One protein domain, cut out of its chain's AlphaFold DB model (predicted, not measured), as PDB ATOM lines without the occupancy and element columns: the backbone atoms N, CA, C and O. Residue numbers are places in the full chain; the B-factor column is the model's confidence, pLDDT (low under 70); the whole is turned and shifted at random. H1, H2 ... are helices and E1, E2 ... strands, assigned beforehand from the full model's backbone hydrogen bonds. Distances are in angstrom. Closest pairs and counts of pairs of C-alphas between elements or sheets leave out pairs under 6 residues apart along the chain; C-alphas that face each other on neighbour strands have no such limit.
ATOM      1  N   ASN A   3      17.376  10.691 -27.139       97.12
ATOM      2  CA  ASN A   3      17.381  12.113 -27.474       97.12
ATOM      3  C   ASN A   3      17.562  12.965 -26.217       97.12
ATOM      4  O   ASN A   3      16.900  12.734 -25.208       97.12
ATOM      5  N   PHE A   4      18.409  13.984 -26.317       98.12
ATOM      6  CA  PHE A   4      18.654  14.982 -25.285       98.12
ATOM      7  C   PHE A   4      18.318  16.361 -25.838       98.12
ATOM      8  O   PHE A   4      18.808  16.744 -26.900       98.12
ATOM      9  N   TYR A   5      17.516  17.122 -25.101       97.25
ATOM     10  CA  TYR A   5      17.118  18.479 -25.460       97.25
ATOM     11  C   TYR A   5      17.541  19.416 -24.336       97.25
ATOM     12  O   TYR A   5      16.975  19.364 -23.247       97.25
ATOM     13  N   LYS A   6      18.535  20.276 -24.583       97.38
ATOM     14  CA  LYS A   6      19.009  21.252 -23.589       97.38
ATOM     15  C   LYS A   6      18.870  22.677 -24.126       97.38
ATOM     16  O   LYS A   6      19.860  23.269 -24.565       97.38
ATOM     17  N   PRO A   7      17.634  23.220 -24.163       97.38
ATOM     18  CA  PRO A   7      17.401  24.596 -24.570       97.38
ATOM     19  C   PRO A   7      17.871  25.580 -23.494       97.38
ATOM     20  O   PRO A   7      18.020  25.234 -22.323       97.38
ATOM     21  N   ASN A   8      18.065  26.836 -23.884       96.88
ATOM     22  CA  ASN A   8      18.307  27.931 -22.957       96.88
ATOM     23  C   ASN A   8      17.671  29.242 -23.445       96.88
ATOM     24  O   ASN A   8      17.316  29.395 -24.616       96.88
ATOM     25  N   SER A   9      17.567  30.213 -22.535       96.56
ATOM     26  CA  SER A   9      16.981  31.532 -22.804       96.56
ATOM     27  C   SER A   9      17.786  32.403 -23.767       96.56
ATOM     28  O   SER A   9      17.250  33.366 -24.306       96.56
ATOM     29  N   LYS A  10      19.056  32.064 -24.015       96.69
ATOM     30  CA  LYS A  10      19.920  32.748 -24.987       96.69
ATOM     31  C   LYS A  10      19.779  32.178 -26.401       96.69
ATOM     32  O   LYS A  10      20.468  32.641 -27.302       96.69
ATOM     33  N   ASN A  11      18.918  31.175 -26.591       95.44
ATOM     34  CA  ASN A  11      18.720  30.468 -27.855       95.44
ATOM     35  C   ASN A  11      20.012  29.850 -28.429       95.44
ATOM     36  O   ASN A  11      20.181  29.748 -29.641       95.44
ATOM     37  N   THR A  12      20.942  29.442 -27.560       96.06
ATOM     38  CA  THR A  12      22.207  28.791 -27.955       96.06
ATOM     39  C   THR A  12      22.229  27.295 -27.648       96.06
ATOM     40  O   THR A  12      23.266  26.648 -27.788       96.06
ATOM     41  N   GLY A  13      21.107  26.741 -27.177       97.25
ATOM     42  CA  GLY A  13      20.993  25.334 -26.820       97.25
ATOM     43  C   GLY A  13      21.145  24.415 -28.029       97.25
ATOM     44  O   GLY A  13      21.006  24.826 -29.182       97.25
ATOM     45  N   CYS A  14      21.400  23.141 -27.758       98.12
ATOM     46  CA  CYS A  14      21.436  22.099 -28.777       98.12
ATOM     47  C   CYS A  14      20.596  20.903 -28.330       98.12
ATOM     48  O   CYS A  14      20.473  20.609 -27.138       98.12
ATOM     49  N   ALA A  15      20.039  20.209 -29.315       98.06
ATOM     50  CA  ALA A  15      19.491  18.876 -29.160       98.06
ATOM     51  C   ALA A  15      20.451  17.869 -29.788       98.06
ATOM     52  O   ALA A  15      21.025  18.154 -30.837       98.06
ATOM     53  N   PHE A  16      20.617  16.712 -29.152       98.38
ATOM     54  CA  PHE A  16      21.425  15.602 -29.647       98.38
ATOM     55  C   PHE A  16      20.592  14.324 -29.647       98.38
ATOM     56  O   PHE A  16      19.921  14.026 -28.664       98.38
ATOM     57  N   GLY A  17      20.643  13.567 -30.738       97.81
ATOM     58  CA  GLY A  17      19.917  12.313 -30.898       97.81
ATOM     59  C   GLY A  17      20.832  11.193 -31.370       97.81
ATOM     60  O   GLY A  17      21.621  11.400 -32.285       97.81
ATOM     61  N   PHE A  18      20.700  10.006 -30.787       98.12
ATOM     62  CA  PHE A  18      21.449   8.801 -31.133       98.12
ATOM     63  C   PHE A  18      20.479   7.705 -31.571       98.12
ATOM     64  O   PHE A  18      19.506   7.377 -30.878       98.12
ATOM     65  N   ARG A  19      20.739   7.117 -32.738       97.25
ATOM     66  CA  ARG A  19      19.910   6.048 -33.298       97.25
ATOM     67  C   ARG A  19      20.760   4.963 -33.938       97.25
ATOM     68  O   ARG A  19      21.811   5.240 -34.511       97.25
ATOM     69  N   MET A  20      20.243   3.744 -33.872       96.81
ATOM     70  CA  MET A  20      20.744   2.636 -34.666       96.81
ATOM     71  C   MET A  20      20.135   2.762 -36.061       96.81
ATOM     72  O   MET A  20      18.935   3.006 -36.197       96.81
ATOM     73  N   GLY A  21      20.970   2.654 -37.079       94.81
ATOM     74  CA  GLY A  21      20.571   2.521 -38.471       94.81
ATOM     75  C   GLY A  21      21.295   1.340 -39.099       94.81
ATOM     76  O   GLY A  21      21.853   0.497 -38.399       94.81
ATOM     77  N   THR A  22      21.300   1.309 -40.424       94.19
ATOM     78  CA  THR A  22      21.984   0.286 -41.214       94.19
ATOM     79  C   THR A  22      22.864   0.952 -42.264       94.19
ATOM     80  O   THR A  22      22.493   1.998 -42.798       94.19
ATOM     81  N   GLN A  23      24.007   0.355 -42.598       88.81
ATOM     82  CA  GLN A  23      24.906   0.852 -43.639       88.81
ATOM     83  C   GLN A  23      25.174  -0.193 -44.725       88.81
ATOM     84  O   GLN A  23      25.310  -1.386 -44.458       88.81
ATOM     85  N   GLY A  24      25.345   0.301 -45.952       82.12
ATOM     86  CA  GLY A  24      25.848  -0.478 -47.076       82.12
ATOM     87  C   GLY A  24      24.799  -1.426 -47.642       82.12
ATOM     88  O   GLY A  24      23.670  -1.503 -47.161       82.12
ATOM     89  N   LYS A  25      25.183  -2.164 -48.686       79.81
ATOM     90  CA  LYS A  25      24.301  -3.151 -49.328       79.81
ATOM     91  C   LYS A  25      23.901  -4.276 -48.368       79.81
ATOM     92  O   LYS A  25      22.792  -4.784 -48.459       79.81
ATOM     93  N   ASN A  26      24.779  -4.590 -47.418       82.94
ATOM     94  CA  ASN A  26      24.585  -5.649 -46.433       82.94
ATOM     95  C   ASN A  26      23.743  -5.206 -45.228       82.94
ATOM     96  O   ASN A  26      23.491  -6.020 -44.355       82.94
ATOM     97  N   GLN A  27      23.312  -3.940 -45.163       89.88
ATOM     98  CA  GLN A  27      22.500  -3.410 -44.063       89.88
ATOM     99  C   GLN A  27      23.122  -3.628 -42.668       89.88
ATOM    100  O   GLN A  27      22.418  -3.891 -41.696       89.88
ATOM    101  N   GLU A  28      24.444  -3.478 -42.554       93.94
ATOM    102  CA  GLU A  28      25.149  -3.665 -41.283       93.94
ATOM    103  C   GLU A  28      24.677  -2.649 -40.234       93.94
ATOM    104  O   GLU A  28      24.627  -1.453 -40.550       93.94
ATOM    105  N   PRO A  29      24.362  -3.073 -38.993       95.88
ATOM    106  CA  PRO A  29      23.987  -2.157 -37.925       95.88
ATOM    107  C   PRO A  29      25.047  -1.077 -37.701       95.88
ATOM    108  O   PRO A  29      26.241  -1.355 -37.618       95.88
ATOM    109  N   CYS A  30      24.621   0.175 -37.579       95.50
ATOM    110  CA  CYS A  30      25.525   1.291 -37.330       95.50
ATOM    111  C   CYS A  30      24.874   2.367 -36.460       95.50
ATOM    112  O   CYS A  30      23.655   2.391 -36.278       95.50
ATOM    113  N   ILE A  31      25.687   3.277 -35.920       97.25
ATOM    114  CA  ILE A  31      25.206   4.387 -35.095       97.25
ATOM    115  C   ILE A  31      25.239   5.682 -35.896       97.25
ATOM    116  O   ILE A  31      26.284   6.096 -36.401       97.25
ATOM    117  N   TYR A  32      24.092   6.356 -35.931       96.94
ATOM    118  CA  TYR A  32      23.980   7.739 -36.366       96.94
ATOM    119  C   TYR A  32      23.698   8.635 -35.168       96.94
ATOM    120  O   TYR A  32      22.771   8.391 -34.393       96.94
ATOM    121  N   MET A  33      24.471   9.707 -35.067       97.00
ATOM    122  CA  MET A  33      24.218  10.813 -34.160       97.00
ATOM    123  C   MET A  33      23.751  12.015 -34.966       97.00
ATOM    124  O   MET A  33      24.279  12.298 -36.038       97.00
ATOM    125  N   THR A  34      22.760  12.716 -34.439       97.19
ATOM    126  CA  THR A  34      22.261  13.974 -34.983       97.19
ATOM    127  C   THR A  34      22.398  15.067 -33.941       97.19
ATOM    128  O   THR A  34      22.195  14.806 -32.756       97.19
ATOM    129  N   ALA A  35      22.707  16.285 -34.372       97.81
ATOM    130  CA  ALA A  35      22.649  17.466 -33.525       97.81
ATOM    131  C   ALA A  35      21.891  18.591 -34.231       97.81
ATOM    132  O   ALA A  35      22.021  18.762 -35.441       97.81
ATOM    133  N   VAL A  36      21.091  19.346 -33.478       98.00
ATOM    134  CA  VAL A  36      20.253  20.442 -33.991       98.00
ATOM    135  C   VAL A  36      20.370  21.646 -33.062       98.00
ATOM    136  O   VAL A  36      20.197  21.512 -31.849       98.00
ATOM    137  N   LYS A  37      20.649  22.832 -33.610       97.94
ATOM    138  CA  LYS A  37      20.666  24.083 -32.834       97.94
ATOM    139  C   LYS A  37      19.251  24.495 -32.451       97.94
ATOM    140  O   LYS A  37      18.310  24.309 -33.226       97.94
ATOM    141  N   GLN A  38      19.100  25.103 -31.280       97.94
ATOM    142  CA  GLN A  38      17.828  25.664 -30.834       97.94
ATOM    143  C   GLN A  38      17.301  26.689 -31.849       97.94
ATOM    144  O   GLN A  38      18.051  27.498 -32.393       97.94
ATOM    145  N   PHE A  39      16.012  26.594 -32.159       97.69
ATOM    146  CA  PHE A  39      15.317  27.479 -33.087       97.69
ATOM    147  C   PHE A  39      14.776  28.711 -32.366       97.69
ATOM    148  O   PHE A  39      15.011  29.835 -32.803       97.69
ATOM    149  N   SER A  40      14.072  28.503 -31.253       97.06
ATOM    150  CA  SER A  40      13.423  29.584 -30.512       97.06
ATOM    151  C   SER A  40      13.400  29.344 -29.004       97.06
ATOM    152  O   SER A  40      13.635  28.230 -28.523       97.06
ATOM    153  N   TRP A  41      13.090  30.407 -28.260       97.31
ATOM    154  CA  TRP A  41      12.809  30.395 -26.827       97.31
ATOM    155  C   TRP A  41      11.503  31.149 -26.549       97.31
ATOM    156  O   TRP A  41      11.348  32.296 -26.959       97.31
ATOM    157  N   ASP A  42      10.581  30.507 -25.841       95.69
ATOM    158  CA  ASP A  42       9.365  31.107 -25.299       95.69
ATOM    159  C   ASP A  42       9.616  31.465 -23.827       95.69
ATOM    160  O   ASP A  42       9.721  30.586 -22.965       95.69
ATOM    161  N   ALA A  43       9.730  32.764 -23.539       95.62
ATOM    162  CA  ALA A  43      10.011  33.267 -22.197       95.62
ATOM    163  C   ALA A  43       8.853  33.051 -21.211       95.62
ATOM    164  O   ALA A  43       9.106  32.849 -20.022       95.62
ATOM    165  N   ASN A  44       7.609  33.032 -21.696       95.69
ATOM    166  CA  ASN A  44       6.427  32.851 -20.857       95.69
ATOM    167  C   ASN A  44       6.325  31.401 -20.384       95.69
ATOM    168  O   ASN A  44       6.069  31.134 -19.212       95.69
ATOM    169  N   LYS A  45       6.582  30.455 -21.294       94.69
ATOM    170  CA  LYS A  45       6.543  29.015 -20.999       94.69
ATOM    171  C   LYS A  45       7.874  28.459 -20.499       94.69
ATOM    172  O   LYS A  45       7.937  27.285 -20.148       94.69
ATOM    173  N   LYS A  46       8.934  29.278 -20.498       92.69
ATOM    174  CA  LYS A  46      10.322  28.872 -20.227       92.69
ATOM    175  C   LYS A  46      10.720  27.626 -21.031       92.69
ATOM    176  O   LYS A  46      11.295  26.686 -20.486       92.69
ATOM    177  N   ASN A  47      10.383  27.613 -22.321       94.56
ATOM    178  CA  ASN A  47      10.568  26.452 -23.189       94.56
ATOM    179  C   ASN A  47      11.314  26.822 -24.477       94.56
ATOM    180  O   ASN A  47      11.130  27.912 -25.011       94.56
ATOM    181  N   GLY A  48      12.131  25.909 -25.001       95.44
ATOM    182  CA  GLY A  48      12.812  26.076 -26.284       95.44
ATOM    183  C   GLY A  48      12.319  25.090 -27.335       95.44
ATOM    184  O   GLY A  48      11.922  23.973 -27.013       95.44
ATOM    185  N   SER A  49      12.375  25.487 -28.606       96.19
ATOM    186  CA  SER A  49      12.043  24.615 -29.739       96.19
ATOM    187  C   SER A  49      13.280  24.290 -30.570       96.19
ATOM    188  O   SER A  49      14.159  25.131 -30.730       96.19
ATOM    189  N   PHE A  50      13.319  23.086 -31.142       96.62
ATOM    190  CA  PHE A  50      14.354  22.629 -32.082       96.62
ATOM    191  C   PHE A  50      13.781  22.255 -33.455       96.62
ATOM    192  O   PHE A  50      14.525  22.120 -34.426       96.62
ATOM    193  N   SER A  51      12.457  22.107 -33.565       93.19
ATOM    194  CA  SER A  51      11.802  21.605 -34.775       93.19
ATOM    195  C   SER A  51      11.988  22.529 -35.977       93.19
ATOM    196  O   SER A  51      12.067  22.042 -37.098       93.19
ATOM    197  N   GLY A  52      12.141  23.838 -35.778       92.88
ATOM    198  CA  GLY A  52      12.387  24.769 -36.886       92.88
ATOM    199  C   GLY A  52      13.733  24.565 -37.595       92.88
ATOM    200  O   GLY A  52      13.849  24.904 -38.765       92.88
ATOM    201  N   ASN A  53      14.728  23.961 -36.931       95.81
ATOM    202  CA  ASN A  53      16.089  23.816 -37.467       95.81
ATOM    203  C   ASN A  53      16.447  22.389 -37.917       95.81
ATOM    204  O   ASN A  53      17.520  22.186 -38.474       95.81
ATOM    205  N   HIS A  54      15.592  21.383 -37.698       89.88
ATOM    206  CA  HIS A  54      15.971  19.976 -37.930       89.88
ATOM    207  C   HIS A  54      16.244  19.608 -39.401       89.88
ATOM    208  O   HIS A  54      16.863  18.579 -39.655       89.88
ATOM    209  N   LYS A  55      15.764  20.417 -40.357       91.88
ATOM    210  CA  LYS A  55      16.018  20.266 -41.803       91.88
ATOM    211  C   LYS A  55      16.981  21.320 -42.356       91.88
ATOM    212  O   LYS A  55      17.267  21.299 -43.547       91.88
ATOM    213  N   ASP A  56      17.443  22.249 -41.523       93.81
ATOM    214  CA  ASP A  56      18.371  23.302 -41.932       93.81
ATOM    215  C   ASP A  56      19.800  22.727 -41.891       93.81
ATOM    216  O   ASP A  56      20.271  22.374 -40.805       93.81
ATOM    217  N   PRO A  57      20.500  22.589 -43.032       90.44
ATOM    218  CA  PRO A  57      21.820  21.961 -43.088       90.44
ATOM    219  C   PRO A  57      22.907  22.752 -42.346       90.44
ATOM    220  O   PRO A  57      23.904  22.157 -41.937       90.44
ATOM    221  N   GLU A  58      22.713  24.052 -42.106       92.06
ATOM    222  CA  GLU A  58      23.639  24.898 -41.340       92.06
ATOM    223  C   GLU A  58      23.365  24.854 -39.833       92.06
ATOM    224  O   GLU A  58      24.215  25.200 -39.003       92.06
ATOM    225  N   LYS A  59      22.174  24.397 -39.451       96.00
ATOM    226  CA  LYS A  59      21.738  24.302 -38.052       96.00
ATOM    227  C   LYS A  59      21.435  22.880 -37.613       96.00
ATOM    228  O   LYS A  59      20.970  22.684 -36.487       96.00
ATOM    229  N   SER A  60      21.752  21.903 -38.455       96.25
ATOM    230  CA  SER A  60      21.683  20.487 -38.142       96.25
ATOM    231  C   SER A  60      22.845  19.710 -38.759       96.25
ATOM    232  O   SER A  60      23.397  20.051 -39.808       96.25
ATOM    233  N   ILE A  61      23.244  18.644 -38.079       95.31
ATOM    234  CA  ILE A  61      24.300  17.745 -38.528       95.31
ATOM    235  C   ILE A  61      23.931  16.309 -38.202       95.31
ATOM    236  O   ILE A  61      23.331  16.039 -37.166       95.31
ATOM    237  N   SER A  62      24.309  15.394 -39.092       94.75
ATOM    238  CA  SER A  62      24.285  13.956 -38.858       94.75
ATOM    239  C   SER A  62      25.693  13.411 -39.055       94.75
ATOM    240  O   SER A  62      26.324  13.709 -40.064       94.75
ATOM    241  N   VAL A  63      26.169  12.604 -38.112       94.75
ATOM    242  CA  VAL A  63      27.477  11.944 -38.168       94.75
ATOM    243  C   VAL A  63      27.285  10.456 -37.925       94.75
ATOM    244  O   VAL A  63      26.523  10.055 -37.042       94.75
ATOM    245  N   LYS A  64      27.965   9.633 -38.721       95.19
ATOM    246  CA  LYS A  64      28.038   8.192 -38.498       95.19
ATOM    247  C   LYS A  64      29.264   7.893 -37.644       95.19
ATOM    248  O   LYS A  64      30.356   8.300 -38.018       95.19
ATOM    249  N   PHE A  65      29.090   7.144 -36.564       95.50
ATOM    250  CA  PHE A  65      30.212   6.626 -35.786       95.50
ATOM    251  C   PHE A  65      30.711   5.302 -36.374       95.50
ATOM    252  O   PHE A  65      29.905   4.453 -36.772       95.50
ATOM    253  N   ASN A  66      32.030   5.122 -36.422       94.31
ATOM    254  CA  ASN A  66      32.637   3.807 -36.628       94.31
ATOM    255  C   ASN A  66      32.867   3.080 -35.289       94.31
ATOM    256  O   ASN A  66      32.724   3.651 -34.211       94.31
ATOM    257  N   GLU A  67      33.215   1.802 -35.352       95.56
ATOM    258  CA  GLU A  67      33.351   0.918 -34.195       95.56
ATOM    259  C   GLU A  67      34.459   1.363 -33.236       95.56
ATOM    260  O   GLU A  67      34.294   1.289 -32.019       95.56
ATOM    261  N   VAL A  68      35.571   1.869 -33.775       96.88
ATOM    262  CA  VAL A  68      36.702   2.364 -32.979       96.88
ATOM    263  C   VAL A  68      36.314   3.638 -32.234       96.88
ATOM    264  O   VAL A  68      36.651   3.798 -31.065       96.88
ATOM    265  N   GLU A  69      35.555   4.527 -32.871       97.62
ATOM    266  CA  GLU A  69      35.033   5.740 -32.241       97.62
ATOM    267  C   GLU A  69      34.026   5.420 -31.143       97.62
ATOM    268  O   GLU A  69      34.046   6.052 -30.088       97.62
ATOM    269  N   ILE A  70      33.179   4.410 -31.361       97.81
ATOM    270  CA  ILE A  70      32.261   3.906 -30.340       97.81
ATOM    271  C   ILE A  70      33.055   3.360 -29.145       97.81
ATOM    272  O   ILE A  70      32.773   3.728 -28.005       97.81
ATOM    273  N   GLY A  71      34.082   2.539 -29.391       98.25
ATOM    274  CA  GLY A  71      34.967   2.023 -28.343       98.25
ATOM    275  C   GLY A  71      35.712   3.131 -27.590       98.25
ATOM    276  O   GLY A  71      35.794   3.102 -26.363       98.25
ATOM    277  N   GLY A  72      36.193   4.150 -28.307       98.19
ATOM    278  CA  GLY A  72      36.838   5.326 -27.725       98.19
ATOM    279  C   GLY A  72      35.898   6.136 -26.830       98.19
ATOM    280  O   GLY A  72      36.301   6.550 -25.745       98.19
ATOM    281  N   PHE A  73      34.638   6.308 -27.238       98.38
ATOM    282  CA  PHE A  73      33.615   6.955 -26.415       98.38
ATOM    283  C   PHE A  73      33.321   6.155 -25.139       98.38
ATOM    284  O   PHE A  73      33.329   6.724 -24.049       98.38
ATOM    285  N   ILE A  74      33.107   4.838 -25.254       98.62
ATOM    286  CA  ILE A  74      32.848   3.961 -24.100       98.62
ATOM    287  C   ILE A  74      34.015   4.038 -23.108       98.62
ATOM    288  O   ILE A  74      33.802   4.314 -21.928       98.62
ATOM    289  N   SER A  75      35.248   3.889 -23.598       98.50
ATOM    290  CA  SER A  75      36.459   3.985 -22.779       98.50
ATOM    291  C   SER A  75      36.584   5.347 -22.086       98.50
ATOM    292  O   SER A  75      36.951   5.415 -20.913       98.50
ATOM    293  N   ALA A  76      36.233   6.435 -22.777       98.44
ATOM    294  CA  ALA A  76      36.231   7.777 -22.205       98.44
ATOM    295  C   ALA A  76      35.234   7.931 -21.049       98.44
ATOM    296  O   ALA A  76      35.591   8.536 -20.038       98.44
ATOM    297  N   VAL A  77      34.029   7.362 -21.163       98.44
ATOM    298  CA  VAL A  77      33.041   7.357 -20.069       98.44
ATOM    299  C   VAL A  77      33.536   6.529 -18.888       98.44
ATOM    300  O   VAL A  77      33.543   7.021 -17.765       98.44
ATOM    301  N   GLU A  78      34.002   5.305 -19.135       98.06
ATOM    302  CA  GLU A  78      34.416   4.370 -18.078       98.06
ATOM    303  C   GLU A  78      35.656   4.836 -17.309       98.06
ATOM    304  O   GLU A  78      35.802   4.534 -16.129       98.06
ATOM    305  N   ASN A  79      36.539   5.595 -17.962       98.25
ATOM    306  CA  ASN A  79      37.795   6.055 -17.370       98.25
ATOM    307  C   ASN A  79      37.814   7.555 -17.054       98.25
ATOM    308  O   ASN A  79      38.867   8.071 -16.682       98.25
ATOM    309  N   TYR A  80      36.697   8.260 -17.254       98.19
ATOM    310  CA  TYR A  80      36.598   9.713 -17.111       98.19
ATOM    311  C   TYR A  80      37.708  10.474 -17.865       98.19
ATOM    312  O   TYR A  80      38.406  11.338 -17.331       98.19
ATOM    313  N   LYS A  81      37.907  10.113 -19.139       98.06
ATOM    314  CA  LYS A  81      38.964  10.644 -20.017       98.06
ATOM    315  C   LYS A  81      38.383  11.337 -21.241       98.06
ATOM    316  O   LYS A  81      37.218  11.180 -21.584       98.06
ATOM    317  N   LYS A  82      39.222  12.123 -21.914       98.12
ATOM    318  CA  LYS A  82      38.870  12.759 -23.185       98.12
ATOM    319  C   LYS A  82      38.909  11.741 -24.328       98.12
ATOM    320  O   LYS A  82      39.865  10.980 -24.443       98.12
ATOM    321  N   PHE A  83      37.931  11.828 -25.221       98.00
ATOM    322  CA  PHE A  83      37.920  11.209 -26.541       98.00
ATOM    323  C   PHE A  83      37.795  12.285 -27.629       98.00
ATOM    324  O   PHE A  83      37.121  13.305 -27.454       98.00
ATOM    325  N   SER A  84      38.443  12.060 -28.769       97.19
ATOM    326  CA  SER A  84      38.266  12.888 -29.958       97.19
ATOM    327  C   SER A  84      38.438  12.079 -31.233       97.19
ATOM    328  O   SER A  84      39.300  11.208 -31.293       97.19
ATOM    329  N   ALA A  85      37.666  12.431 -32.256       96.56
ATOM    330  CA  ALA A  85      37.751  11.860 -33.594       96.56
ATOM    331  C   ALA A  85      37.598  12.954 -34.653       96.56
ATOM    332  O   ALA A  85      37.092  14.046 -34.374       96.56
ATOM    333  N   TYR A  86      38.060  12.665 -35.865       94.31
ATOM    334  CA  TYR A  86      38.055  13.612 -36.968       94.31
ATOM    335  C   TYR A  86      37.723  12.896 -38.273       94.31
ATOM    336  O   TYR A  86      38.348  11.893 -38.609       94.31
ATOM    337  N   HIS A  87      36.733  13.415 -38.994       89.38
ATOM    338  CA  HIS A  87      36.355  12.971 -40.332       89.38
ATOM    339  C   HIS A  87      36.675  14.082 -41.321       89.38
ATOM    340  O   HIS A  87      36.356  15.246 -41.074       89.38
ATOM    341  N   THR A  88      37.245  13.716 -42.459       88.62
ATOM    342  CA  THR A  88      37.449  14.611 -43.602       88.62
ATOM    343  C   THR A  88      36.898  13.956 -44.845       88.62
ATOM    344  O   THR A  88      37.158  12.776 -45.082       88.62
ATOM    345  N   PHE A  89      36.156  14.721 -45.631       84.00
ATOM    346  CA  PHE A  89      35.678  14.304 -46.936       84.00
ATOM    347  C   PHE A  89      35.620  15.531 -47.843       84.00
ATOM    348  O   PHE A  89      34.914  16.491 -47.524       84.00
ATOM    349  N   ASP A  90      36.368  15.493 -48.944       86.44
ATOM    350  CA  ASP A  90      36.628  16.649 -49.806       86.44
ATOM    351  C   ASP A  90      37.051  17.878 -48.971       86.44
ATOM    352  O   ASP A  90      37.920  17.770 -48.103       86.44
ATOM    353  N   ASP A  91      36.400  19.023 -49.178       85.06
ATOM    354  CA  ASP A  91      36.653  20.268 -48.444       85.06
ATOM    355  C   ASP A  91      35.947  20.333 -47.075       85.06
ATOM    356  O   ASP A  91      36.090  21.312 -46.338       85.06
ATOM    357  N   ASN A  92      35.163  19.310 -46.711       85.75
ATOM    358  CA  ASN A  92      34.422  19.281 -45.456       85.75
ATOM    359  C   ASN A  92      35.168  18.509 -44.369       85.75
ATOM    360  O   ASN A  92      35.638  17.386 -44.562       85.75
ATOM    361  N   SER A  93      35.174  19.074 -43.165       92.44
ATOM    362  CA  SER A  93      35.699  18.416 -41.976       92.44
ATOM    363  C   SER A  93      34.683  18.370 -40.850       92.44
ATOM    364  O   SER A  93      33.874  19.278 -40.670       92.44
ATOM    365  N   THR A  94      34.713  17.294 -40.073       94.94
ATOM    366  CA  THR A  94      33.910  17.137 -38.862       94.94
ATOM    367  C   THR A  94      34.806  16.668 -37.729       94.94
ATOM    368  O   THR A  94      35.400  15.598 -37.807       94.94
ATOM    369  N   SER A  95      34.895  17.449 -36.655       96.00
ATOM    370  CA  SER A  95      35.553  17.037 -35.417       96.00
ATOM    371  C   SER A  95      34.525  16.658 -34.361       96.00
ATOM    372  O   SER A  95      33.511  17.334 -34.180       96.00
ATOM    373  N   ILE A  96      34.805  15.573 -33.652       97.56
ATOM    374  CA  ILE A  96      34.026  15.077 -32.524       97.56
ATOM    375  C   ILE A  96      34.923  15.185 -31.297       97.56
ATOM    376  O   ILE A  96      36.059  14.715 -31.312       97.56
ATOM    377  N   MET A  97      34.428  15.798 -30.229       98.12
ATOM    378  CA  MET A  97      35.149  15.921 -28.968       98.12
ATOM    379  C   MET A  97      34.219  15.605 -27.805       98.12
ATOM    380  O   MET A  97      33.164  16.218 -27.655       98.12
ATOM    381  N   PHE A  98      34.642  14.669 -26.969       98.50
ATOM    382  CA  PHE A  98      33.966  14.276 -25.747       98.50
ATOM    383  C   PHE A  98      34.957  14.419 -24.595       98.50
ATOM    384  O   PHE A  98      35.948  13.697 -24.538       98.50
ATOM    385  N   SER A  99      34.747  15.406 -23.728       98.44
ATOM    386  CA  SER A  99      35.739  15.810 -22.726       98.44
ATOM    387  C   SER A  99      35.124  15.856 -21.328       98.44
ATOM    388  O   SER A  99      34.079  16.493 -21.173       98.44
ATOM    389  N   PRO A 100      35.763  15.262 -20.307       98.19
ATOM    390  CA  PRO A 100      35.312  15.372 -18.926       98.19
ATOM    391  C   PRO A 100      35.483  16.810 -18.422       98.19
ATOM    392  O   PRO A 100      36.416  17.514 -18.816       98.19
ATOM    393  N   TYR A 101      34.589  17.256 -17.546       98.25
ATOM    394  CA  TYR A 101      34.709  18.530 -16.842       98.25
ATOM    395  C   TYR A 101      33.952  18.490 -15.515       98.25
ATOM    396  O   TYR A 101      33.010  17.723 -15.343       98.25
ATOM    397  N   LYS A 102      34.328  19.363 -14.578       97.50
ATOM    398  CA  LYS A 102      33.570  19.552 -13.338       97.50
ATOM    399  C   LYS A 102      32.627  20.740 -13.465       97.50
ATOM    400  O   LYS A 102      33.027  21.823 -13.904       97.50
ATOM    401  N   LYS A 103      31.371  20.544 -13.081       96.00
ATOM    402  CA  LYS A 103      30.389  21.618 -12.930       96.00
ATOM    403  C   LYS A 103      30.793  22.546 -11.782       96.00
ATOM    404  O   LYS A 103      31.632  22.217 -10.946       96.00
ATOM    405  N   LYS A 104      30.162  23.724 -11.712       94.62
ATOM    406  CA  LYS A 104      30.431  24.716 -10.651       94.62
ATOM    407  C   LYS A 104      30.185  24.178  -9.238       94.62
ATOM    408  O   LYS A 104      30.817  24.648  -8.305       94.62
ATOM    409  N   ASN A 105      29.271  23.223  -9.094       95.19
ATOM    410  CA  ASN A 105      28.962  22.557  -7.830       95.19
ATOM    411  C   ASN A 105      29.913  21.387  -7.506       95.19
ATOM    412  O   ASN A 105      29.719  20.728  -6.494       95.19
ATOM    413  N   GLY A 106      30.929  21.131  -8.336       96.12
ATOM    414  CA  GLY A 106      31.914  20.068  -8.136       96.12
ATOM    415  C   GLY A 106      31.571  18.740  -8.813       96.12
ATOM    416  O   GLY A 106      32.478  17.925  -8.989       96.12
ATOM    417  N   ASP A 107      30.320  18.554  -9.246       97.06
ATOM    418  CA  ASP A 107      29.870  17.331  -9.917       97.06
ATOM    419  C   ASP A 107      30.649  17.067 -11.207       97.06
ATOM    420  O   ASP A 107      30.912  17.979 -12.000       97.06
ATOM    421  N   GLU A 108      30.936  15.796 -11.453       98.25
ATOM    422  CA  GLU A 108      31.506  15.320 -12.708       98.25
ATOM    423  C   GLU A 108      30.467  15.336 -13.835       98.25
ATOM    424  O   GLU A 108      29.271  15.122 -13.622       98.25
ATOM    425  N   ALA A 109      30.927  15.644 -15.043       98.31
ATOM    426  CA  ALA A 109      30.112  15.738 -16.243       98.31
ATOM    427  C   ALA A 109      30.993  15.632 -17.493       98.31
ATOM    428  O   ALA A 109      32.222  15.676 -17.428       98.31
ATOM    429  N   PHE A 110      30.361  15.554 -18.659       98.69
ATOM    430  CA  PHE A 110      31.047  15.559 -19.943       98.69
ATOM    431  C   PHE A 110      30.529  16.648 -20.868       98.69
ATOM    432  O   PHE A 110      29.333  16.891 -20.974       98.69
ATOM    433  N   SER A 111      31.430  17.303 -21.585       98.25
ATOM    434  CA  SER A 111      31.085  18.164 -22.707       98.25
ATOM    435  C   SER A 111      31.201  17.353 -23.986       98.25
ATOM    436  O   SER A 111      32.278  16.844 -24.300       98.25
ATOM    437  N   PHE A 112      30.103  17.245 -24.729       98.44
ATOM    438  CA  PHE A 112      30.078  16.624 -26.042       98.44
ATOM    439  C   PHE A 112      29.905  17.693 -27.115       98.44
ATOM    440  O   PHE A 112      28.951  18.470 -27.094       98.44
ATOM    441  N   THR A 113      30.861  17.770 -28.034       98.00
ATOM    442  CA  THR A 113      30.932  18.789 -29.080       98.00
ATOM    443  C   THR A 113      31.173  18.150 -30.439       98.00
ATOM    444  O   THR A 113      32.025  17.276 -30.581       98.00
ATOM    445  N   VAL A 114      30.473  18.659 -31.446       97.44
ATOM    446  CA  VAL A 114      30.672  18.330 -32.857       97.44
ATOM    447  C   VAL A 114      30.883  19.636 -33.609       97.44
ATOM    448  O   VAL A 114      30.084  20.560 -33.463       97.44
ATOM    449  N   THR A 115      31.955  19.740 -34.389       96.44
ATOM    450  CA  THR A 115      32.251  20.946 -35.177       96.44
ATOM    451  C   THR A 115      32.405  20.582 -36.639       96.44
ATOM    452  O   THR A 115      33.269  19.775 -36.968       96.44
ATOM    453  N   ARG A 116      31.602  21.193 -37.513       93.38
ATOM    454  CA  ARG A 116      31.762  21.108 -38.968       93.38
ATOM    455  C   ARG A 116      32.542  22.320 -39.478       93.38
ATOM    456  O   ARG A 116      32.248  23.445 -39.073       93.38
ATOM    457  N   ASN A 117      33.517  22.090 -40.355       90.00
ATOM    458  CA  ASN A 117      34.305  23.115 -41.053       90.00
ATOM    459  C   ASN A 117      34.891  24.174 -40.104       90.00
ATOM    460  O   ASN A 117      34.876  25.370 -40.391       90.00
ATOM    461  N   SER A 118      35.349  23.730 -38.928       84.38
ATOM    462  CA  SER A 118      35.958  24.535 -37.852       84.38
ATOM    463  C   SER A 118      35.088  25.629 -37.209       84.38
ATOM    464  O   SER A 118      35.411  26.078 -36.111       84.38
ATOM    465  N   SER A 119      33.981  26.042 -37.824       86.38
ATOM    466  CA  SER A 119      33.158  27.175 -37.380       86.38
ATOM    467  C   SER A 119      31.750  26.767 -36.944       86.38
ATOM    468  O   SER A 119      31.183  27.364 -36.023       86.38
ATOM    469  N   ASN A 120      31.177  25.720 -37.543       93.19
ATOM    470  CA  ASN A 120      29.808  25.314 -37.265       93.19
ATOM    471  C   ASN A 120      29.756  24.303 -36.110       93.19
ATOM    472  O   ASN A 120      29.833  23.089 -36.302       93.19
ATOM    473  N   LYS A 121      29.665  24.835 -34.888       96.00
ATOM    474  CA  LYS A 121      29.745  24.076 -33.637       96.00
ATOM    475  C   LYS A 121      28.372  23.741 -33.047       96.00
ATOM    476  O   LYS A 121      27.496  24.599 -32.937       96.00
ATOM    477  N   PHE A 122      28.248  22.506 -32.579       97.88
ATOM    478  CA  PHE A 122      27.128  21.949 -31.826       97.88
ATOM    479  C   PHE A 122      27.678  21.403 -30.514       97.88
ATOM    480  O   PHE A 122      28.680  20.689 -30.528       97.88
ATOM    481  N   GLY A 123      27.064  21.735 -29.381       97.62
ATOM    482  CA  GLY A 123      27.593  21.339 -28.078       97.62
ATOM    483  C   GLY A 123      26.503  21.082 -27.054       97.62
ATOM    484  O   GLY A 123      25.513  21.808 -27.000       97.62
ATOM    485  N   ILE A 124      26.705  20.060 -26.232       98.19
ATOM    486  CA  ILE A 124      25.822  19.703 -25.127       98.19
ATOM    487  C   ILE A 124      26.663  19.262 -23.925       98.19
ATOM    488  O   ILE A 124      27.636  18.525 -24.067       98.19
ATOM    489  N   GLY A 125      26.308  19.745 -22.734       98.06
ATOM    490  CA  GLY A 125      26.813  19.176 -21.484       98.06
ATOM    491  C   GLY A 125      25.980  17.951 -21.129       98.06
ATOM    492  O   GLY A 125      24.757  18.018 -21.222       98.06
ATOM    493  N   LEU A 126      26.619  16.861 -20.735       98.38
ATOM    494  CA  LEU A 126      26.009  15.599 -20.347       98.38
ATOM    495  C   LEU A 126      26.361  15.299 -18.895       98.38
ATOM    496  O   LEU A 126      27.522  15.368 -18.495       98.38
ATOM    497  N   GLU A 127      25.343  14.969 -18.119       98.06
ATOM    498  CA  GLU A 127      25.490  14.393 -16.792       98.06
ATOM    499  C   GLU A 127      26.141  13.011 -16.886       98.06
ATOM    500  O   GLU A 127      26.034  12.339 -17.917       98.06
ATOM    501  N   MET A 128      26.774  12.549 -15.805       98.00
ATOM    502  CA  MET A 128      27.386  11.213 -15.789       98.00
ATOM    503  C   MET A 128      26.384  10.117 -16.172       98.00
ATOM    504  O   MET A 128      26.699   9.256 -16.988       98.00
ATOM    505  N   SER A 129      25.151  10.179 -15.663       97.88
ATOM    506  CA  SER A 129      24.091   9.222 -16.007       97.88
ATOM    507  C   SER A 129      23.701   9.259 -17.489       97.88
ATOM    508  O   SER A 129      23.465   8.211 -18.088       97.88
ATOM    509  N   GLU A 130      23.671  10.443 -18.107       98.50
ATOM    510  CA  GLU A 130      23.384  10.593 -19.539       98.50
ATOM    511  C   GLU A 130      24.530  10.027 -20.387       98.50
ATOM    512  O   GLU A 130      24.284   9.341 -21.378       98.50
ATOM    513  N   ALA A 131      25.779  10.267 -19.977       98.44
ATOM    514  CA  ALA A 131      26.958   9.705 -20.628       98.44
ATOM    515  C   ALA A 131      26.975   8.169 -20.545       98.44
ATOM    516  O   ALA A 131      27.182   7.504 -21.561       98.44
ATOM    517  N   TYR A 132      26.678   7.600 -19.372       98.19
ATOM    518  CA  TYR A 132      26.545   6.152 -19.195       98.19
ATOM    519  C   TYR A 132      25.428   5.560 -20.057       98.19
ATOM    520  O   TYR A 132      25.643   4.536 -20.702       98.19
ATOM    521  N   LEU A 133      24.266   6.216 -20.148       98.56
ATOM    522  CA  LEU A 133      23.167   5.759 -21.003       98.56
ATOM    523  C   LEU A 133      23.581   5.670 -22.482       98.56
ATOM    524  O   LEU A 133      23.216   4.714 -23.170       98.56
ATOM    525  N   ILE A 134      24.351   6.646 -22.977       98.38
ATOM    526  CA  ILE A 134      24.887   6.611 -24.346       98.38
ATOM    527  C   ILE A 134      25.852   5.431 -24.504       98.38
ATOM    528  O   ILE A 134      25.728   4.686 -25.476       98.38
ATOM    529  N   SER A 135      26.763   5.222 -23.549       98.31
ATOM    530  CA  SER A 135      27.711   4.099 -23.568       98.31
ATOM    531  C   SER A 135      27.020   2.736 -23.586       98.31
ATOM    532  O   SER A 135      27.417   1.865 -24.356       98.31
ATOM    533  N   GLU A 136      25.957   2.546 -22.806       98.44
ATOM    534  CA  GLU A 136      25.197   1.290 -22.808       98.44
ATOM    535  C   GLU A 136      24.470   1.062 -24.138       98.44
ATOM    536  O   GLU A 136      24.501  -0.037 -24.698       98.44
ATOM    537  N   PHE A 137      23.898   2.114 -24.726       98.50
ATOM    538  CA  PHE A 137      23.334   2.023 -26.072       98.50
ATOM    539  C   PHE A 137      24.394   1.690 -27.129       98.50
ATOM    540  O   PHE A 137      24.146   0.902 -28.041       98.50
ATOM    541  N   PHE A 138      25.590   2.251 -26.996       98.31
ATOM    542  CA  PHE A 138      26.723   1.986 -27.873       98.31
ATOM    543  C   PHE A 138      27.190   0.528 -27.783       98.31
ATOM    544  O   PHE A 138      27.348  -0.123 -28.819       98.31
ATOM    545  N   LYS A 139      27.318  -0.020 -26.567       98.50
ATOM    546  CA  LYS A 139      27.607  -1.445 -26.331       98.50
ATOM    547  C   LYS A 139      26.547  -2.347 -26.961       98.50
ATOM    548  O   LYS A 139      26.895  -3.312 -27.640       98.50
ATOM    549  N   TYR A 140      25.267  -2.006 -26.798       98.06
ATOM    550  CA  TYR A 140      24.166  -2.743 -27.418       98.06
ATOM    551  C   TYR A 140      24.304  -2.796 -28.947       98.06
ATOM    552  O   TYR A 140      24.250  -3.878 -29.529       98.06
ATOM    553  N   VAL A 141      24.541  -1.658 -29.610       97.56
ATOM    554  CA  VAL A 141      24.676  -1.632 -31.078       97.56
ATOM    555  C   VAL A 141      25.932  -2.373 -31.554       97.56
ATOM    556  O   VAL A 141      25.858  -3.074 -32.561       97.56
ATOM    557  N   LEU A 142      27.059  -2.288 -30.834       97.75
ATOM    558  CA  LEU A 142      28.252  -3.088 -31.149       97.75
ATOM    559  C   LEU A 142      27.967  -4.592 -31.069       97.75
ATOM    560  O   LEU A 142      28.357  -5.335 -31.966       97.75
ATOM    561  N   SER A 143      27.237  -5.037 -30.042       97.81
ATOM    562  CA  SER A 143      26.812  -6.436 -29.929       97.81
ATOM    563  C   SER A 143      25.962  -6.864 -31.129       97.81
ATOM    564  O   SER A 143      26.256  -7.892 -31.737       97.81
ATOM    565  N   GLN A 144      24.979  -6.048 -31.536       97.19
ATOM    566  CA  GLN A 144      24.158  -6.327 -32.722       97.19
ATOM    567  C   GLN A 144      25.000  -6.424 -34.001       97.19
ATOM    568  O   GLN A 144      24.790  -7.324 -34.814       97.19
ATOM    569  N   LEU A 145      25.977  -5.530 -34.172       96.31
ATOM    570  CA  LEU A 145      26.895  -5.553 -35.308       96.31
ATOM    571  C   LEU A 145      27.741  -6.834 -35.339       96.31
ATOM    572  O   LEU A 145      27.866  -7.466 -36.389       96.31
ATOM    573  N   PHE A 146      28.313  -7.239 -34.206       96.38
ATOM    574  CA  PHE A 146      29.132  -8.450 -34.139       96.38
ATOM    575  C   PHE A 146      28.303  -9.706 -34.395       96.38
ATOM    576  O   PHE A 146      28.702 -10.532 -35.212       96.38
ATOM    577  N   SER A 147      27.116  -9.815 -33.788       96.69
ATOM    578  CA  SER A 147      26.185 -10.910 -34.068       96.69
ATOM    579  C   SER A 147      25.809 -10.970 -35.548       96.69
ATOM    580  O   SER A 147      25.823 -12.046 -36.142       96.69
ATOM    581  N   PHE A 148      25.533  -9.820 -36.171       95.62
ATOM    582  CA  PHE A 148      25.242  -9.743 -37.599       95.62
ATOM    583  C   PHE A 148      26.398 -10.286 -38.455       95.62
ATOM    584  O   PHE A 148      26.179 -11.134 -39.319       95.62
ATOM    585  N   ARG A 149      27.636  -9.847 -38.193       94.38
ATOM    586  CA  ARG A 149      28.825 -10.282 -38.945       94.38
ATOM    587  C   ARG A 149      29.128 -11.769 -38.756       94.38
ATOM    588  O   ARG A 149      29.400 -12.446 -39.743       94.38
ATOM    589  N   ILE A 150      29.024 -12.284 -37.531       95.81
ATOM    590  CA  ILE A 150      29.215 -13.712 -37.232       95.81
ATOM    591  C   ILE A 150      28.195 -14.560 -38.002       95.81
ATOM    592  O   ILE A 150      28.562 -15.523 -38.669       95.81
ATOM    593  N   ASN A 151      26.920 -14.162 -37.988       94.25
ATOM    594  CA  ASN A 151      25.863 -14.887 -38.695       94.25
ATOM    595  C   ASN A 151      26.030 -14.867 -40.221       94.25
ATOM    596  O   ASN A 151      25.565 -15.785 -40.892       94.25
ATOM    597  N   GLN A 152      26.660 -13.832 -40.783       90.62
ATOM    598  CA  GLN A 152      26.977 -13.795 -42.212       90.62
ATOM    599  C   GLN A 152      28.156 -14.694 -42.591       90.62
ATOM    600  O   GLN A 152      28.163 -15.208 -43.698       90.62
ATOM    601  N   GLN A 153      29.127 -14.904 -41.699       88.44
ATOM    602  CA  GLN A 153      30.246 -15.827 -41.941       88.44
ATOM    603  C   GLN A 153      29.826 -17.300 -41.888       88.44
ATOM    604  O   GLN A 153      30.487 -18.148 -42.473       88.44
ATOM    605  N   ALA A 154      28.748 -17.606 -41.161       83.44
ATOM    606  CA  ALA A 154      28.206 -18.956 -41.036       83.44
ATOM    607  C   ALA A 154      27.323 -19.389 -42.229       83.44
ATOM    608  O   ALA A 154      26.798 -20.503 -42.209       83.44
ATOM    609  N   LYS A 155      27.119 -18.513 -43.220       67.56
ATOM    610  CA  LYS A 155      26.385 -18.783 -44.464       67.56
ATOM    611  C   LYS A 155      27.354 -18.996 -45.616       67.56
ATOM    612  O   LYS A 155      27.032 -19.848 -46.467       67.56
TER     613      LYS A 155
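What this domain is: This is residues 3 to 155 of the 155 residues of an uncharacterized protein of Candidatus Lokiarchaeota archaeon (UniProt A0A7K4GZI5). Two four-stranded sheets, E1 E2 E3 E6 and E7 E8 E9 E10, lie face to face as a sandwich with their strands crossed almost at right angles. The long helix H2 runs along E3 over the first sheet, the shorter H1 packs beside it over E7 of the second, and the small hairpin E4 E5 lies at the opposite end of the length from the last residues of H2. The printed part has 153 residues, in the order E1 to E6, H1, E7 to E10, H2; both large sheets are antiparallel in the orders named, and the class is mixed. It is compact, with a radius of gyration of the C-alphas of 16.8 A, yet elongated, spanning 60 by 36 by 31 A.

Where its parts are: Find C-alpha 3 at (17.381, 12.113, -27.474), where E1, residues 3 to 6, begins. E2, residues 14 to 23, covers 26.2 A and bends by 62 degrees at residue 20; E3, residues 28 to 37, covers 29.4 A and runs on into E4, residues 40 to 42, at 61 degrees. E5 is residues 47 to 49, E6 60 to 65 and H1 67 to 78, 16.5 A long. Next come E7, residues 83 to 89, E8, 92 to 102, 32.1 A long, E9, 108 to 116, and E10, 120 to 127. H2, residues 128 to 153, runs 37.7 A to C-alpha 153 at (30.246, -15.827, -41.941).

How they stand to each other: Begin with E1 E2 E3, a meander, each strand the antiparallel neighbour of the one before: look for N 4 and O 16 at 2.8 A, and N 17 and O 34 at 2.8 A. E6 is the antiparallel neighbour of E3, with N 63 and O 33 within hydrogen-bond range at 2.8 A. H2 is on this sheet, two layers, at a height of 9.2 A; the closest C-alphas of E3 and H2 are those of Pro 29 and Leu 145, 5.2 A. In E4 and E5, a hairpin, N 42 and O 47 are 2.8 A apart. E7 E8 E9 E10 is the second meander, with N 83 and O 98, N 97 and O 113, and N 110 and O 126 each at 2.8 A. The sandwich's facing parts are 9.9 A centre to centre, their strands at 83 degrees. H1 and H2 are on the same face of the second sheet, again two layers. H1 touches residues 131 to 142 of H2, closest at the C-alphas of Ile 74 and Ser 135, 5.2 A, running opposite ways at a shallow tilt of 33 degrees, only just short of steep. In H1 and H2 every O i to N i+4 pair is within hydrogen-bond range.

The domain as a whole: The C-alphas farthest apart are those of Asn 44 and Lys 155, 60.2 A. The printed part has no cut, and no link is long. Mean pLDDT of the printed part is 95.3; residue 155, the chain's last, is under 70.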